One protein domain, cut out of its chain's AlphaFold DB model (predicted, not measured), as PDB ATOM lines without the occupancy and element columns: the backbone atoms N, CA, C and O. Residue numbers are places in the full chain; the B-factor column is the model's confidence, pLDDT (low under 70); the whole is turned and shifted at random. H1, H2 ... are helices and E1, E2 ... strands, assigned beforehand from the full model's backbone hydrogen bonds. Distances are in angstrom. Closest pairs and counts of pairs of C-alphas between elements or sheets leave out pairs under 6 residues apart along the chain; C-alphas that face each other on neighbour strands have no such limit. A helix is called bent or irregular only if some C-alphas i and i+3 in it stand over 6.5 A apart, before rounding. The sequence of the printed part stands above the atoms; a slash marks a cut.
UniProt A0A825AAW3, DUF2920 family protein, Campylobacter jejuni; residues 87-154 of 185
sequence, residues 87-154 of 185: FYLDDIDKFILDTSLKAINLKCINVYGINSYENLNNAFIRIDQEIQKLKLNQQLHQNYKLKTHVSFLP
ATOM      1  N   PHE A  87     -15.171 -28.741  15.402       92.88
ATOM      2  CA  PHE A  87     -14.968 -28.987  13.979       92.88
ATOM      3  C   PHE A  87     -15.165 -27.697  13.192       92.88
ATOM      4  O   PHE A  87     -16.012 -26.869  13.537       92.88
ATOM      5  N   TYR A  88     -14.415 -27.549  12.108       93.56
ATOM      6  CA  TYR A  88     -14.554 -26.444  11.169       93.56
ATOM      7  C   TYR A  88     -14.266 -26.921   9.740       93.56
ATOM      8  O   TYR A  88     -13.929 -28.083   9.523       93.56
ATOM      9  N   LEU A  89     -14.452 -26.030   8.766       95.56
ATOM     10  CA  LEU A  89     -13.995 -26.247   7.396       95.56
ATOM     11  C   LEU A  89     -12.816 -25.316   7.150       95.56
ATOM     12  O   LEU A  89     -12.991 -24.091   7.182       95.56
ATOM     13  N   ASP A  90     -11.645 -25.889   6.905       94.19
ATOM     14  CA  ASP A  90     -10.542 -25.126   6.331       94.19
ATOM     15  C   ASP A  90     -10.802 -24.825   4.841       94.19
ATOM     16  O   ASP A  90     -11.848 -25.166   4.278       94.19
ATOM     17  N   ASP A  91      -9.877 -24.128   4.185       94.62
ATOM     18  CA  ASP A  91     -10.054 -23.734   2.786       94.62
ATOM     19  C   ASP A  91     -10.127 -24.940   1.831       94.62
ATOM     20  O   ASP A  91     -10.853 -24.893   0.832       94.62
ATOM     21  N   ILE A  92      -9.433 -26.038   2.150       95.50
ATOM     22  CA  ILE A  92      -9.457 -27.277   1.365       95.50
ATOM     23  C   ILE A  92     -10.797 -27.985   1.573       95.50
ATOM     24  O   ILE A  92     -11.445 -28.365   0.595       95.50
ATOM     25  N   ASP A  93     -11.258 -28.101   2.817       96.06
ATOM     26  CA  ASP A  93     -12.567 -28.660   3.149       96.06
ATOM     27  C   ASP A  93     -13.692 -27.889   2.446       96.06
ATOM     28  O   ASP A  93     -14.580 -28.488   1.828       96.06
ATOM     29  N   LYS A  94     -13.639 -26.548   2.490       96.12
ATOM     30  CA  LYS A  94     -14.597 -25.663   1.806       96.12
ATOM     31  C   LYS A  94     -14.594 -25.916   0.303       96.12
ATOM     32  O   LYS A  94     -15.661 -26.072  -0.293       96.12
ATOM     33  N   PHE A  95     -13.416 -25.996  -0.310       95.75
ATOM     34  CA  PHE A  95     -13.282 -26.269  -1.738       95.75
ATOM     35  C   PHE A  95     -13.851 -27.644  -2.130       95.75
ATOM     36  O   PHE A  95     -14.603 -27.752  -3.106       95.75
ATOM     37  N   ILE A  96     -13.537 -28.692  -1.361       96.12
ATOM     38  CA  ILE A  96     -14.031 -30.055  -1.607       96.12
ATOM     39  C   ILE A  96     -15.555 -30.106  -1.467       96.12
ATOM     40  O   ILE A  96     -16.234 -30.678  -2.327       96.12
ATOM     41  N   LEU A  97     -16.106 -29.496  -0.413       96.81
ATOM     42  CA  LEU A  97     -17.545 -29.471  -0.174       96.81
ATOM     43  C   LEU A  97     -18.278 -28.710  -1.285       96.81
ATOM     44  O   LEU A  97     -19.223 -29.244  -1.861       96.81
ATOM     45  N   ASP A  98     -17.820 -27.509  -1.641       96.56
ATOM     46  CA  ASP A  98     -18.405 -26.701  -2.719       96.56
ATOM     47  C   ASP A  98     -18.389 -27.441  -4.066       96.56
ATOM     48  O   ASP A  98     -19.409 -27.514  -4.758       96.56
ATOM     49  N   THR A  99     -17.265 -28.078  -4.407       95.94
ATOM     50  CA  THR A  99     -17.139 -28.896  -5.622       95.94
ATOM     51  C   THR A  99     -18.121 -30.069  -5.614       95.94
ATOM     52  O   THR A  99     -18.814 -30.316  -6.605       95.94
ATOM     53  N   SER A 100     -18.234 -30.765  -4.480       96.38
ATOM     54  CA  SER A 100     -19.115 -31.928  -4.331       96.38
ATOM     55  C   SER A 100     -20.599 -31.552  -4.412       96.38
ATOM     56  O   SER A 100     -21.383 -32.263  -5.042       96.38
ATOM     57  N   LEU A 101     -20.995 -30.414  -3.833       96.88
ATOM     58  CA  LEU A 101     -22.367 -29.902  -3.919       96.88
ATOM     59  C   LEU A 101     -22.719 -29.459  -5.347       96.88
ATOM     60  O   LEU A 101     -23.795 -29.783  -5.855       96.88
ATOM     61  N   LYS A 102     -21.793 -28.789  -6.045       95.69
ATOM     62  CA  LYS A 102     -21.972 -28.402  -7.454       95.69
ATOM     63  C   LYS A 102     -22.143 -29.609  -8.376       95.69
ATOM     64  O   LYS A 102     -22.962 -29.536  -9.292       95.69
ATOM     65  N   ALA A 103     -21.434 -30.709  -8.121       95.31
ATOM     66  CA  ALA A 103     -21.533 -31.937  -8.913       95.31
ATOM     67  C   ALA A 103     -22.936 -32.573  -8.876       95.31
ATOM     68  O   ALA A 103     -23.359 -33.176  -9.858       95.31
ATOM     69  N   ILE A 104     -23.686 -32.385  -7.784       95.56
ATOM     70  CA  ILE A 104     -25.089 -32.819  -7.653       95.56
ATOM     71  C   ILE A 104     -26.098 -31.688  -7.908       95.56
ATOM     72  O   ILE A 104     -27.266 -31.793  -7.543       95.56
ATOM     73  N   ASN A 105     -25.647 -30.597  -8.535       92.94
ATOM     74  CA  ASN A 105     -26.437 -29.411  -8.865       92.94
ATOM     75  C   ASN A 105     -27.081 -28.700  -7.652       92.94
ATOM     76  O   ASN A 105     -28.095 -28.014  -7.785       92.94
ATOM     77  N   LEU A 106     -26.472 -28.814  -6.468       93.88
ATOM     78  CA  LEU A 106     -26.923 -28.173  -5.234       93.88
ATOM     79  C   LEU A 106     -26.115 -26.886  -5.003       93.88
ATOM     80  O   LEU A 106     -25.035 -26.900  -4.426       93.88
ATOM     81  N   LYS A 107     -26.634 -25.748  -5.481       89.50
ATOM     82  CA  LYS A 107     -25.935 -24.440  -5.450       89.50
ATOM     83  C   LYS A 107     -26.472 -23.458  -4.401       89.50
ATOM     84  O   LYS A 107     -26.005 -22.329  -4.318       89.50
ATOM     85  N   CYS A 108     -27.473 -23.859  -3.616       87.69
ATOM     86  CA  CYS A 108     -28.163 -22.985  -2.659       87.69
ATOM     87  C   CYS A 108     -27.438 -22.825  -1.307       87.69
ATOM     88  O   CYS A 108     -27.943 -22.128  -0.423       87.69
ATOM     89  N   ILE A 109     -26.279 -23.468  -1.140       92.50
ATOM     90  CA  ILE A 109     -25.468 -23.442   0.078       92.50
ATOM     91  C   ILE A 109     -24.229 -22.588  -0.175       92.50
ATOM     92  O   ILE A 109     -23.414 -22.909  -1.035       92.50
ATOM     93  N   ASN A 110     -24.074 -21.513   0.597       94.38
ATOM     94  CA  ASN A 110     -22.852 -20.717   0.594       94.38
ATOM     95  C   ASN A 110     -21.810 -21.361   1.519       94.38
ATOM     96  O   ASN A 110     -21.751 -21.040   2.706       94.38
ATOM     97  N   VAL A 111     -20.997 -22.266   0.972       95.81
ATOM     98  CA  VAL A 111     -19.964 -22.994   1.729       95.81
ATOM     99  C   VAL A 111     -18.942 -22.046   2.365       95.81
ATOM    100  O   VAL A 111     -18.577 -22.213   3.525       95.81
ATOM    101  N   TYR A 112     -18.542 -20.990   1.656       95.31
ATOM    102  CA  TYR A 112     -17.552 -20.025   2.146       95.31
ATOM    103  C   TYR A 112     -18.090 -19.088   3.244       95.31
ATOM    104  O   TYR A 112     -17.314 -18.381   3.882       95.31
ATOM    105  N   GLY A 113     -19.404 -19.099   3.506       94.38
ATOM    106  CA  GLY A 113     -20.020 -18.424   4.655       94.38
ATOM    107  C   GLY A 113     -20.002 -19.242   5.955       94.38
ATOM    108  O   GLY A 113     -20.424 -18.749   7.004       94.38
ATOM    109  N   ILE A 114     -19.542 -20.496   5.907       95.31
ATOM    110  CA  ILE A 114     -19.475 -21.385   7.068       95.31
ATOM    111  C   ILE A 114     -18.187 -21.090   7.848       95.31
ATOM    112  O   ILE A 114     -17.104 -21.523   7.461       95.31
ATOM    113  N   ASN A 115     -18.318 -20.339   8.947       91.88
ATOM    114  CA  ASN A 115     -17.190 -19.830   9.742       91.88
ATOM    115  C   ASN A 115     -17.310 -20.133  11.248       91.88
ATOM    116  O   ASN A 115     -16.555 -19.599  12.053       91.88
ATOM    117  N   SER A 116     -18.274 -20.962  11.642       92.25
ATOM    118  CA  SER A 116     -18.456 -21.413  13.022       92.25
ATOM    119  C   SER A 116     -18.964 -22.850  13.033       92.25
ATOM    120  O   SER A 116     -19.550 -23.313  12.049       92.25
ATOM    121  N   TYR A 117     -18.783 -23.540  14.157       91.81
ATOM    122  CA  TYR A 117     -19.334 -24.880  14.355       91.81
ATOM    123  C   TYR A 117     -20.865 -24.905  14.218       91.81
ATOM    124  O   TYR A 117     -21.427 -25.812  13.610       91.81
ATOM    125  N   GLU A 118     -21.551 -23.876  14.717       93.50
ATOM    126  CA  GLU A 118     -23.002 -23.748  14.569       93.50
ATOM    127  C   GLU A 118     -23.409 -23.620  13.093       93.50
ATOM    128  O   GLU A 118     -24.285 -24.349  12.623       93.50
ATOM    129  N   ASN A 119     -22.727 -22.756  12.330       94.50
ATOM    130  CA  ASN A 119     -22.978 -22.604  10.896       94.50
ATOM    131  C   ASN A 119     -22.695 -23.908  10.146       94.50
ATOM    132  O   ASN A 119     -23.438 -24.251   9.228       94.50
ATOM    133  N   LEU A 120     -21.645 -24.632  10.540       95.38
ATOM    134  CA  LEU A 120     -21.276 -25.920   9.965       95.38
ATOM    135  C   LEU A 120     -22.380 -26.955  10.181       95.38
ATOM    136  O   LEU A 120     -22.844 -27.575   9.224       95.38
ATOM    137  N   ASN A 121     -22.841 -27.095  11.423       94.38
ATOM    138  CA  ASN A 121     -23.903 -28.025  11.781       94.38
ATOM    139  C   ASN A 121     -25.209 -27.702  11.031       94.38
ATOM    140  O   ASN A 121     -25.802 -28.575  10.397       94.38
ATOM    141  N   ASN A 122     -25.609 -26.427  11.014       95.19
ATOM    142  CA  ASN A 122     -26.799 -25.969  10.293       95.19
ATOM    143  C   ASN A 122     -26.686 -26.199   8.778       95.19
ATOM    144  O   ASN A 122     -27.654 -26.613   8.134       95.19
ATOM    145  N   ALA A 123     -25.504 -25.968   8.196       95.50
ATOM    146  CA  ALA A 123     -25.252 -26.233   6.787       95.50
ATOM    147  C   ALA A 123     -25.375 -27.726   6.463       95.50
ATOM    148  O   ALA A 123     -26.039 -28.065   5.486       95.50
ATOM    149  N   PHE A 124     -24.811 -28.621   7.282       95.69
ATOM    150  CA  PHE A 124     -24.923 -30.064   7.053       95.69
ATOM    151  C   PHE A 124     -26.353 -30.586   7.196       95.69
ATOM    152  O   PHE A 124     -26.779 -31.379   6.358       95.69
ATOM    153  N   ILE A 125     -27.122 -30.097   8.173       96.06
ATOM    154  CA  ILE A 125     -28.553 -30.424   8.293       96.06
ATOM    155  C   ILE A 125     -29.299 -30.013   7.018       96.06
ATOM    156  O   ILE A 125     -30.067 -30.797   6.460       96.06
ATOM    157  N   ARG A 126     -29.051 -28.797   6.518       96.12
ATOM    158  CA  ARG A 126     -29.686 -28.307   5.289       96.12
ATOM    159  C   ARG A 126     -29.253 -29.106   4.058       96.12
ATOM    160  O   ARG A 126     -30.091 -29.424   3.221       96.12
ATOM    161  N   ILE A 127     -27.968 -29.443   3.942       96.88
ATOM    162  CA  ILE A 127     -27.441 -30.282   2.857       96.88
ATOM    163  C   ILE A 127     -28.125 -31.651   2.862       96.88
ATOM    164  O   ILE A 127     -28.557 -32.101   1.803       96.88
ATOM    165  N   ASP A 128     -28.264 -32.292   4.026       96.56
ATOM    166  CA  ASP A 128     -28.948 -33.584   4.131       96.56
ATOM    167  C   ASP A 128     -30.405 -33.478   3.658       96.56
ATOM    168  O   ASP A 128     -30.826 -34.241   2.789       96.56
ATOM    169  N   GLN A 129     -31.144 -32.460   4.112       96.31
ATOM    170  CA  GLN A 129     -32.524 -32.209   3.676       96.31
ATOM    171  C   GLN A 129     -32.647 -32.018   2.156       96.31
ATOM    172  O   GLN A 129     -33.553 -32.574   1.531       96.31
ATOM    173  N   GLU A 130     -31.749 -31.248   1.540       96.81
ATOM    174  CA  GLU A 130     -31.745 -31.045   0.087       96.81
ATOM    175  C   GLU A 130     -31.380 -32.332  -0.669       96.81
ATOM    176  O   GLU A 130     -32.017 -32.657  -1.671       96.81
ATOM    177  N   ILE A 131     -30.434 -33.129  -0.164       97.06
ATOM    178  CA  ILE A 131     -30.125 -34.451  -0.726       97.06
ATOM    179  C   ILE A 131     -31.352 -35.369  -0.659       97.06
ATOM    180  O   ILE A 131     -31.634 -36.062  -1.638       97.06
ATOM    181  N   GLN A 132     -32.111 -35.365   0.442       97.38
ATOM    182  CA  GLN A 132     -33.346 -36.152   0.534       97.38
ATOM    183  C   GLN A 132     -34.377 -35.724  -0.516       97.38
ATOM    184  O   GLN A 132     -34.980 -36.580  -1.162       97.38
ATOM    185  N   LYS A 133     -34.545 -34.418  -0.766       96.56
ATOM    186  CA  LYS A 133     -35.434 -33.924  -1.835       96.56
ATOM    187  C   LYS A 133     -34.986 -34.407  -3.213       96.56
ATOM    188  O   LYS A 133     -35.805 -34.907  -3.980       96.56
ATOM    189  N   LEU A 134     -33.689 -34.318  -3.512       96.75
ATOM    190  CA  LEU A 134     -33.129 -34.810  -4.774       96.75
ATOM    191  C   LEU A 134     -33.353 -36.322  -4.947       96.75
ATOM    192  O   LEU A 134     -33.663 -36.774  -6.048       96.75
ATOM    193  N   LYS A 135     -33.255 -37.107  -3.866       97.56
ATOM    194  CA  LYS A 135     -33.582 -38.542  -3.878       97.56
ATOM    195  C   LYS A 135     -35.064 -38.800  -4.139       97.56
ATOM    196  O   LYS A 135     -35.388 -39.648  -4.967       97.56
ATOM    197  N   LEU A 136     -35.968 -38.085  -3.466       97.75
ATOM    198  CA  LEU A 136     -37.418 -38.220  -3.669       97.75
ATOM    199  C   LEU A 136     -37.825 -37.879  -5.108       97.75
ATOM    200  O   LEU A 136     -38.653 -38.569  -5.699       97.75
ATOM    201  N   ASN A 137     -37.168 -36.881  -5.701       96.81
ATOM    202  CA  ASN A 137     -37.360 -36.481  -7.093       96.81
ATOM    203  C   ASN A 137     -36.630 -37.384  -8.105       96.81
ATOM    204  O   ASN A 137     -36.611 -37.068  -9.292       96.81
ATOM    205  N   GLN A 138     -36.004 -38.481  -7.658       96.62
ATOM    206  CA  GLN A 138     -35.242 -39.422  -8.493       96.62
ATOM    207  C   GLN A 138     -34.051 -38.784  -9.237       96.62
ATOM    208  O   GLN A 138     -33.552 -39.333 -10.215       96.62
ATOM    209  N   GLN A 139     -33.560 -37.637  -8.756       96.81
ATOM    210  CA  GLN A 139     -32.379 -36.946  -9.289       96.81
ATOM    211  C   GLN A 139     -31.073 -37.497  -8.698       96.81
ATOM    212  O   GLN A 139     -30.002 -37.301  -9.266       96.81
ATOM    213  N   LEU A 140     -31.160 -38.197  -7.564       97.50
ATOM    214  CA  LEU A 140     -30.070 -38.957  -6.955       97.50
ATOM    215  C   LEU A 140     -30.547 -40.365  -6.596       97.50
ATOM    216  O   LEU A 140     -31.710 -40.576  -6.250       97.50
ATOM    217  N   HIS A 141     -29.630 -41.333  -6.617       97.50
ATOM    218  CA  HIS A 141     -29.916 -42.681  -6.128       97.50
ATOM    219  C   HIS A 141     -30.278 -42.668  -4.635       97.50
ATOM    220  O   HIS A 141     -29.680 -41.937  -3.842       97.50
ATOM    221  N   GLN A 142     -31.199 -43.542  -4.220       96.62
ATOM    222  CA  GLN A 142     -31.651 -43.625  -2.822       96.62
ATOM    223  C   GLN A 142     -30.503 -43.899  -1.834       96.62
ATOM    224  O   GLN A 142     -30.476 -43.365  -0.723       96.62
ATOM    225  N   ASN A 143     -29.501 -44.668  -2.264       96.75
ATOM    226  CA  ASN A 143     -28.306 -44.987  -1.483       96.75
ATOM    227  C   ASN A 143     -27.191 -43.925  -1.569       96.75
ATOM    228  O   ASN A 143     -26.148 -44.115  -0.944       96.75
ATOM    229  N   TYR A 144     -27.383 -42.824  -2.307       97.31
ATOM    230  CA  TYR A 144     -26.390 -41.755  -2.405       97.31
ATOM    231  C   TYR A 144     -26.057 -41.192  -1.017       97.31
ATOM    232  O   TYR A 144     -26.950 -40.920  -0.209       97.31
ATOM    233  N   LYS A 145     -24.767 -40.989  -0.753       95.25
ATOM    234  CA  LYS A 145     -24.257 -40.303   0.437       95.25
ATOM    235  C   LYS A 145     -23.206 -39.301  -0.011       95.25
ATOM    236  O   LYS A 145     -22.271 -39.677  -0.718       95.25
ATOM    237  N   LEU A 146     -23.355 -38.047   0.409       95.69
ATOM    238  CA  LEU A 146     -22.316 -37.046   0.209       95.69
ATOM    239  C   LEU A 146     -21.136 -37.388   1.123       95.69
ATOM    240  O   LEU A 146     -21.316 -37.559   2.327       95.69
ATOM    241  N   LYS A 147     -19.943 -37.512   0.544       92.62
ATOM    242  CA  LYS A 147     -18.701 -37.629   1.309       92.62
ATOM    243  C   LYS A 147     -18.191 -36.225   1.587       92.62
ATOM    244  O   LYS A 147     -18.088 -35.427   0.660       92.62
ATOM    245  N   THR A 148     -17.912 -35.931   2.846       88.50
ATOM    246  CA  THR A 148     -17.468 -34.609   3.287       88.50
ATOM    247  C   THR A 148     -16.255 -34.755   4.189       88.50
ATOM    248  O   THR A 148     -16.034 -35.807   4.792       88.50
ATOM    249  N   HIS A 149     -15.461 -33.694   4.234       91.31
ATOM    250  CA  HIS A 149     -14.291 -33.568   5.086       91.31
ATOM    251  C   HIS A 149     -14.526 -32.389   6.027       91.31
ATOM    252  O   HIS A 149     -15.237 -31.443   5.674       91.31
ATOM    253  N   VAL A 150     -14.010 -32.516   7.242       93.94
ATOM    254  CA  VAL A 150     -13.979 -31.457   8.244       93.94
ATOM    255  C   VAL A 150     -12.648 -31.551   8.968       93.94
ATOM    256  O   VAL A 150     -12.158 -32.654   9.236       93.94
ATOM    257  N   SER A 151     -12.117 -30.400   9.340       92.44
ATOM    258  CA  SER A 151     -10.926 -30.287  10.162       92.44
ATOM    259  C   SER A 151     -11.292 -30.217  11.644       92.44
ATOM    260  O   SER A 151     -12.289 -29.606  12.047       92.44
ATOM    261  N   PHE A 152     -10.478 -30.865  12.478       91.25
ATOM    262  CA  PHE A 152     -10.568 -30.726  13.929       91.25
ATOM    263  C   PHE A 152      -9.993 -29.380  14.354       91.25
ATOM    264  O   PHE A 152      -8.911 -29.000  13.911       91.25
ATOM    265  N   LEU A 153     -10.693 -28.697  15.254       92.12
ATOM    266  CA  LEU A 153     -10.196 -27.528  15.967       92.12
ATOM    267  C   LEU A 153      -9.870 -27.947  17.406       92.12
ATOM    268  O   LEU A 153     -10.801 -28.075  18.209       92.12
ATOM    269  N   PRO A 154      -8.594 -28.206  17.746       92.38
ATOM    270  CA  PRO A 154      -8.218 -28.587  19.100       92.38
ATOM    271  C   PRO A 154      -8.548 -27.493  20.118       92.38
ATOM    272  O   PRO A 154      -8.557 -26.298  19.815       92.38
TER     273      PRO A 154
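This is residues 87 to 154 of the 185 residues of the protein "DUF2920 family protein" of Campylobacter jejuni (UniProt A0A825AAW3). What shape does this domain have? Two helices, H1 and the longer H2, run lengthwise in the same general direction with a gap between them, and after each helix a long stretch without a named element runs back along the domain, residues 104 to 116 over one side of the gap and residues 137 to 150 over the other. The second returning stretch leads into the short strand E1, which pairs with residues 87 to 88, bringing the two ends of the printed part near each other at one end of the domain. What is its make-up and size? The printed part has 68 residues with two named helices and one named strand in the order H1, H2, E1, and its class is mostly helix. It is compact, with a radius of gyration of the C-alphas of 12.1 A, and only just elongated, spanning 39 by 20 by 19 A.

Where is the first helix? H1 holds residues 91 to 103 and measures 18.3 A from first to last C-alpha, with C-alpha 91 at (-10.054, -23.734, 2.786). Where is the second? H2 holds residues 117 to 136, from C-alpha 117 at (-19.334, -24.880, 14.355) to C-alpha 136 at (-37.418, -38.220, -3.669), a length of 28.8 A. What comes last? E1 holds residues 151 to 153, 6.5 A long, with C-alpha 153 at (-10.196, -27.528, 15.967).

What does the start of the printed part pair with? Residues 87 to 88, too short a stretch to bear a name, pair antiparallel with residues 151 to 152 of E1; E1 pairs with no named strand. How near are the named elements? H1 and H2 are apart, but only just, with their closest C-alphas at 8.5 A. H1 and E1 have 1 pair of C-alphas within 8 A, that of Asp 93 and Ser 151 at 7.4 A, while H2 and E1 are apart. What do the helix backbones show? In H1 and H2 every O i to N i+4 pair is within hydrogen-bond range, and neither helix is bent.

How far does the domain reach? The two C-alphas farthest apart are those of Gln 138 and Pro 154, at 40.1 A, while those of Phe 87 and Pro 154, the first and last printed, are 8.5 A apart. Are there cuts or long links? The printed part has no cut. The links from H1 to H2, with 13 residues, and from H2 to E1, with 14 residues, are both long. How confident is the model? The mean pLDDT of the printed part is 94.9, and no printed residue is under 70.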